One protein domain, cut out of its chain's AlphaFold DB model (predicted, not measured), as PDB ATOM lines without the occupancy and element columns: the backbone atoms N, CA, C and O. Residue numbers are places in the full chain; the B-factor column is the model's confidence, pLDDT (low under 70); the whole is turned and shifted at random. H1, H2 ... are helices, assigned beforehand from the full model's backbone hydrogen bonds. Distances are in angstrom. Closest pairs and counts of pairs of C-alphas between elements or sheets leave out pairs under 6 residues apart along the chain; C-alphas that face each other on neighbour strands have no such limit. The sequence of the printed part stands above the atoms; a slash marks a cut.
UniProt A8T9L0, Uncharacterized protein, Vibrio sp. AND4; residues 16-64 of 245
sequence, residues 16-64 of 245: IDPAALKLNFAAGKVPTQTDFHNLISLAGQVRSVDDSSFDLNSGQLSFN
ATOM      1  N   ILE A  16     -47.033  38.240 -12.323       73.62
ATOM      2  CA  ILE A  16     -48.283  37.521 -12.064       73.62
ATOM      3  C   ILE A  16     -48.684  37.811 -10.616       73.62
ATOM      4  O   ILE A  16     -47.941  37.466  -9.702       73.62
ATOM      5  N   ASP A  17     -49.849  38.425 -10.397       80.62
ATOM      6  CA  ASP A  17     -50.387  38.649  -9.050       80.62
ATOM      7  C   ASP A  17     -50.969  37.337  -8.472       80.62
ATOM      8  O   ASP A  17     -51.997  36.848  -8.967       80.62
ATOM      9  N   PRO A  18     -50.371  36.762  -7.406       79.31
ATOM     10  CA  PRO A  18     -50.860  35.528  -6.787       79.31
ATOM     11  C   PRO A  18     -52.291  35.644  -6.256       79.31
ATOM     12  O   PRO A  18     -53.041  34.662  -6.260       79.31
ATOM     13  N   ALA A  19     -52.678  36.831  -5.778       82.56
ATOM     14  CA  ALA A  19     -53.995  37.061  -5.201       82.56
ATOM     15  C   ALA A  19     -55.078  37.044  -6.287       82.56
ATOM     16  O   ALA A  19     -56.123  36.415  -6.100       82.56
ATOM     17  N   ALA A  20     -54.801  37.662  -7.438       82.50
ATOM     18  CA  ALA A  20     -55.684  37.634  -8.598       82.50
ATOM     19  C   ALA A  20     -55.828  36.216  -9.175       82.50
ATOM     20  O   ALA A  20     -56.941  35.784  -9.472       82.50
ATOM     21  N   LEU A  21     -54.732  35.456  -9.263       84.69
ATOM     22  CA  LEU A  21     -54.759  34.098  -9.809       84.69
ATOM     23  C   LEU A  21     -55.566  33.124  -8.939       84.69
ATOM     24  O   LEU A  21     -56.310  32.290  -9.455       84.69
ATOM     25  N   LYS A  22     -55.487  33.257  -7.611       86.50
ATOM     26  CA  LYS A  22     -56.247  32.421  -6.666       86.50
ATOM     27  C   LYS A  22     -57.761  32.477  -6.913       86.50
ATOM     28  O   LYS A  22     -58.453  31.481  -6.712       86.50
ATOM     29  N   LEU A  23     -58.278  33.614  -7.387       87.12
ATOM     30  CA  LEU A  23     -59.699  33.801  -7.697       87.12
ATOM     31  C   LEU A  23     -60.172  32.999  -8.919       87.12
ATOM     32  O   LEU A  23     -61.385  32.825  -9.087       87.12
ATOM     33  N   ASN A  24     -59.255  32.516  -9.758       87.56
ATOM     34  CA  ASN A  24     -59.572  31.709 -10.941       87.56
ATOM     35  C   ASN A  24     -59.690  30.214 -10.609       87.56
ATOM     36  O   ASN A  24     -60.319  29.474 -11.359       87.56
ATOM     37  N   PHE A  25     -59.199  29.797  -9.437       89.19
ATOM     38  CA  PHE A  25     -59.286  28.428  -8.912       89.19
ATOM     39  C   PHE A  25     -60.316  28.269  -7.780       89.19
ATOM     40  O   PHE A  25     -60.308  27.277  -7.051       89.19
ATOM     41  N   ALA A  26     -61.204  29.250  -7.600       89.31
ATOM     42  CA  ALA A  26     -62.274  29.178  -6.611       89.31
ATOM     43  C   ALA A  26     -63.356  28.152  -7.007       89.31
ATOM     44  O   ALA A  26     -63.628  27.935  -8.189       89.31
ATOM     45  N   ALA A  27     -64.011  27.549  -6.011       85.06
ATOM     46  CA  ALA A  27     -65.088  26.585  -6.234       85.06
ATOM     47  C   ALA A  27     -66.204  27.170  -7.120       85.06
ATOM     48  O   ALA A  27     -66.627  28.310  -6.933       85.06
ATOM     49  N   GLY A  28     -66.683  26.380  -8.084       86.88
ATOM     50  CA  GLY A  28     -67.712  26.798  -9.043       86.88
ATOM     51  C   GLY A  28     -67.182  27.523 -10.284       86.88
ATOM     52  O   GLY A  28     -67.961  27.787 -11.198       86.88
ATOM     53  N   LYS A  29     -65.876  27.800 -10.365       85.56
ATOM     54  CA  LYS A  29     -65.216  28.211 -11.608       85.56
ATOM     55  C   LYS A  29     -64.494  27.032 -12.250       85.56
ATOM     56  O   LYS A  29     -63.982  26.156 -11.559       85.56
ATOM     57  N   VAL A  30     -64.445  27.041 -13.578       88.69
ATOM     58  CA  VAL A  30     -63.609  26.130 -14.363       88.69
ATOM     59  C   VAL A  30     -62.372  26.922 -14.785       88.69
ATOM     60  O   VAL A  30     -62.518  27.837 -15.598       88.69
ATOM     61  N   PRO A  31     -61.184  26.638 -14.221       90.44
ATOM     62  CA  PRO A  31     -59.967  27.339 -14.603       90.44
ATOM     63  C   PRO A  31     -59.654  27.110 -16.080       90.44
ATOM     64  O   PRO A  31     -59.849  26.016 -16.615       90.44
ATOM     65  N   THR A  32     -59.165  28.150 -16.739       86.50
ATOM     66  CA  THR A  32     -58.751  28.083 -18.140       86.50
ATOM     67  C   THR A  32     -57.329  27.548 -18.256       86.50
ATOM     68  O   THR A  32     -56.553  27.568 -17.301       86.50
ATOM     69  N   GLN A  33     -56.942  27.110 -19.454       76.25
ATOM     70  CA  GLN A  33     -55.564  26.695 -19.728       76.25
ATOM     71  C   GLN A  33     -54.555  27.805 -19.379       76.25
ATOM     72  O   GLN A  33     -53.512  27.530 -18.793       76.25
ATOM     73  N   THR A  34     -54.898  29.067 -19.652       78.75
ATOM     74  CA  THR A  34     -54.088  30.239 -19.287       78.75
ATOM     75  C   THR A  34     -53.918  30.392 -17.773       78.75
ATOM     76  O   THR A  34     -52.834  30.755 -17.321       78.75
ATOM     77  N   ASP A  35     -54.935  30.066 -16.970       82.12
ATOM     78  CA  ASP A  35     -54.831  30.118 -15.505       82.12
ATOM     79  C   ASP A  35     -53.834  29.085 -14.975       82.12
ATOM     80  O   ASP A  35     -53.042  29.381 -14.078       82.12
ATOM     81  N   PHE A  36     -53.821  27.886 -15.561       80.88
ATOM     82  CA  PHE A  36     -52.825  26.869 -15.229       80.88
ATOM     83  C   PHE A  36     -51.414  27.286 -15.656       80.88
ATOM     84  O   PHE A  36     -50.485  27.107 -14.872       80.88
ATOM     85  N   HIS A  37     -51.249  27.906 -16.832       73.12
ATOM     86  CA  HIS A  37     -49.959  28.469 -17.250       73.12
ATOM     87  C   HIS A  37     -49.440  29.501 -16.243       73.12
ATOM     88  O   HIS A  37     -48.310  29.386 -15.776       73.12
ATOM     89  N   ASN A  38     -50.286  30.445 -15.829       79.94
ATOM     90  CA  ASN A  38     -49.900  31.464 -14.858       79.94
ATOM     91  C   ASN A  38     -49.541  30.867 -13.485       79.94
ATOM     92  O   ASN A  38     -48.630  31.357 -12.820       79.94
ATOM     93  N   LEU A  39     -50.221  29.795 -13.057       80.69
ATOM     94  CA  LEU A  39     -49.917  29.105 -11.796       80.69
ATOM     95  C   LEU A  39     -48.553  28.414 -11.834       80.69
ATOM     96  O   LEU A  39     -47.807  28.464 -10.856       80.69
ATOM     97  N   ILE A  40     -48.225  27.794 -12.967       71.56
ATOM     98  CA  ILE A  40     -46.950  27.110 -13.185       71.56
ATOM     99  C   ILE A  40     -45.810  28.126 -13.259       71.56
ATOM    100  O   ILE A  40     -44.819  27.962 -12.550       71.56
ATOM    101  N   SER A  41     -45.970  29.214 -14.019       71.31
ATOM    102  CA  SER A  41     -44.964  30.279 -14.090       71.31
ATOM    103  C   SER A  41     -44.742  30.948 -12.727       71.31
ATOM    104  O   SER A  41     -43.600  31.193 -12.344       71.31
ATOM    105  N   LEU A  42     -45.800  31.164 -11.931       75.06
ATOM    106  CA  LEU A  42     -45.665  31.679 -10.564       75.06
ATOM    107  C   LEU A  42     -44.909  30.698  -9.645       75.06
ATOM    108  O   LEU A  42     -44.080  31.118  -8.839       75.06
ATOM    109  N   ALA A  43     -45.152  29.391  -9.773       65.62
ATOM    110  CA  ALA A  43     -44.396  28.374  -9.041       65.62
ATOM    111  C   ALA A  43     -42.921  28.294  -9.489       65.62
ATOM    112  O   ALA A  43     -42.044  28.067  -8.652       65.62
ATOM    113  N   GLY A  44     -42.642  28.523 -10.778       59.84
ATOM    114  CA  GLY A  44     -41.289  28.596 -11.341       59.84
ATOM    115  C   GLY A  44     -40.495  29.809 -10.848       59.84
ATOM    116  O   GLY A  44     -39.327  29.667 -10.478       59.84
ATOM    117  N   GLN A  45     -41.153  30.968 -10.708       62.03
ATOM    118  CA  GLN A  45     -40.560  32.193 -10.148       62.03
ATOM    119  C   GLN A  45     -40.071  32.020  -8.700       62.03
ATOM    120  O   GLN A  45     -39.054  32.596  -8.324       62.03
ATOM    121  N   VAL A  46     -40.742  31.195  -7.885       54.12
ATOM    122  CA  VAL A  46     -40.339  30.921  -6.489       54.12
ATOM    123  C   VAL A  46     -39.105  30.006  -6.402       54.12
ATOM    124  O   VAL A  46     -38.484  29.914  -5.344       54.12
ATOM    125  N   ARG A  47     -38.723  29.323  -7.491       51.31
ATOM    126  CA  ARG A  47     -37.646  28.316  -7.494       51.31
ATOM    127  C   ARG A  47     -36.527  28.550  -8.515       51.31
ATOM    128  O   ARG A  47     -35.690  27.666  -8.657       51.31
ATOM    129  N   SER A  48     -36.473  29.701  -9.191       51.72
ATOM    130  CA  SER A  48     -35.500  29.942 -10.276       51.72
ATOM    131  C   SER A  48     -35.571  28.848 -11.364       51.72
ATOM    132  O   SER A  48     -34.560  28.378 -11.883       51.72
ATOM    133  N   VAL A  49     -36.784  28.368 -11.671       51.41
ATOM    134  CA  VAL A  49     -37.016  27.394 -12.749       51.41
ATOM    135  C   VAL A  49     -37.409  28.187 -13.987       51.41
ATOM    136  O   VAL A  49     -38.497  28.754 -14.035       51.41
ATOM    137  N   ASP A  50     -36.504  28.261 -14.959       53.31
ATOM    138  CA  ASP A  50     -36.754  28.905 -16.250       53.31
ATOM    139  C   ASP A  50     -37.892  28.180 -17.003       53.31
ATOM    140  O   ASP A  50     -37.982  26.951 -16.949       53.31
ATOM    141  N   ASP A  51     -38.736  28.907 -17.746       49.75
ATOM    142  CA  ASP A  51     -39.911  28.356 -18.466       49.75
ATOM    143  C   ASP A  51     -39.549  27.242 -19.482       49.75
ATOM    144  O   ASP A  51     -40.404  26.468 -19.908       49.75
ATOM    145  N   SER A  52     -38.272  27.110 -19.858       52.12
ATOM    146  CA  SER A  52     -37.748  26.033 -20.711       52.12
ATOM    147  C   SER A  52     -37.530  24.693 -19.985       52.12
ATOM    148  O   SER A  52     -37.241  23.690 -20.634       52.12
ATOM    149  N   SER A  53     -37.662  24.652 -18.652       51.16
ATOM    150  CA  SER A  53     -37.442  23.464 -17.809       51.16
ATOM    151  C   SER A  53     -38.706  22.645 -17.508       51.16
ATOM    152  O   SER A  53     -38.642  21.657 -16.773       51.16
ATOM    153  N   PHE A  54     -39.860  23.007 -18.074       50.94
ATOM    154  CA  PHE A  54     -41.126  22.320 -17.813       50.94
ATOM    155  C   PHE A  54     -41.805  21.887 -19.123       50.94
ATOM    156  O   PHE A  54     -42.496  22.670 -19.770       50.94
ATOM    157  N   ASP A  55     -41.623  20.623 -19.521       54.34
ATOM    158  CA  ASP A  55     -42.370  20.024 -20.636       54.34
ATOM    159  C   ASP A  55     -43.659  19.375 -20.111       54.34
ATOM    160  O   ASP A  55     -43.683  18.258 -19.587       54.34
ATOM    161  N   LEU A  56     -44.765  20.110 -20.236       49.88
ATOM    162  CA  LEU A  56     -46.080  19.694 -19.741       49.88
ATOM    163  C   LEU A  56     -46.675  18.496 -20.492       49.88
ATOM    164  O   LEU A  56     -47.597  17.872 -19.972       49.88
ATOM    165  N   ASN A  57     -46.163  18.145 -21.676       51.09
ATOM    166  CA  ASN A  57     -46.683  17.012 -22.446       51.09
ATOM    167  C   ASN A  57     -46.126  15.662 -21.970       51.09
ATOM    168  O   ASN A  57     -46.735  14.627 -22.235       51.09
ATOM    169  N   SER A  58     -44.990  15.662 -21.263       54.28
ATOM    170  CA  SER A  58     -44.301  14.453 -20.790       54.28
ATOM    171  C   SER A  58     -44.353  14.260 -19.268       54.28
ATOM    172  O   SER A  58     -44.004  13.188 -18.776       54.28
ATOM    173  N   GLY A  59     -44.813  15.264 -18.507       53.09
ATOM    174  CA  GLY A  59     -44.872  15.206 -17.041       53.09
ATOM    175  C   GLY A  59     -43.493  15.191 -16.368       53.09
ATOM    176  O   GLY A  59     -43.385  14.840 -15.193       53.09
ATOM    177  N   GLN A  60     -42.437  15.548 -17.104       54.75
ATOM    178  CA  GLN A  60     -41.071  15.580 -16.599       54.75
ATOM    179  C   GLN A  60     -40.688  16.989 -16.139       54.75
ATOM    180  O   GLN A  60     -40.718  17.951 -16.904       54.75
ATOM    181  N   LEU A  61     -40.277  17.085 -14.874       60.62
ATOM    182  CA  LEU A  61     -39.570  18.246 -14.346       60.62
ATOM    183  C   LEU A  61     -38.117  18.179 -14.828       60.62
ATOM    184  O   LEU A  61     -37.380  17.273 -14.432       60.62
ATOM    185  N   SER A  62     -37.710  19.127 -15.668       59.75
ATOM    186  CA  SER A  62     -36.308  19.319 -16.022       59.75
ATOM    187  C   SER A  62     -35.689  20.339 -15.067       59.75
ATOM    188  O   SER A  62     -36.343  21.289 -14.644       59.75
ATOM    189  N   PHE A  63     -34.437  20.124 -14.677       64.56
ATOM    190  CA  PHE A  63     -33.675  21.091 -13.892       64.56
ATOM    191  C   PHE A  63     -32.643  21.746 -14.807       64.56
ATOM    192  O   PHE A  63     -31.862  21.049 -15.459       64.56
ATOM    193  N   ASN A  64     -32.602  23.081 -14.827       69.12
ATOM    194  CA  ASN A  64     -31.545  23.817 -15.513       69.12
ATOM    195  C   ASN A  64     -30.257  23.784 -14.674       69.12
ATOM    196  O   ASN A  64     -29.931  24.719 -13.940       69.12
TER     197      ASN A  64
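Overview. This is residues 16 to 64 of the 245 residues of an uncharacterized protein of Vibrio sp. AND4 (UniProt A8T9L0). With little regular structure, this is one helix, H2, across the middle of an elongated shape, with the short helix H1 packed near its beginning and an unnamed stretch, residues 46 to 64, past its end, folding back on itself. The 49 printed residues hold two named helices, H1 then H2, and no named strand; the class is all helix, with 18 residues in named elements. The whole is only just loose, close to compact, with a radius of gyration of the C-alphas of 12.0 A and spans of 35 by 22 by 13 A.

Along the chain. H2, residues 33 to 45, runs 18.6 A from C-alpha 33 at (-55.564, 26.695, -19.728) to C-alpha 45 at (-40.560, 32.193, -10.148). H1, residues 18 to 22, begins at C-alpha 18 at (-50.860, 35.528, -6.787).

Arrangement. H2 and H1 touch, their closest C-alphas being those of Asp 35 and Leu 21, 6.9 A apart. In both helices every O i to N i+4 pair is within hydrogen-bond range. Residues 54 to 55 pair with residues 60 to 61, antiparallel.

Size, cuts and confidence. The two C-alphas farthest apart, of Gly 28 and Asn 64, are 36.9 A apart. The link from H1 to H2 is short, and the printed part has no cut. Residues 43 to 64 have pLDDT under 70.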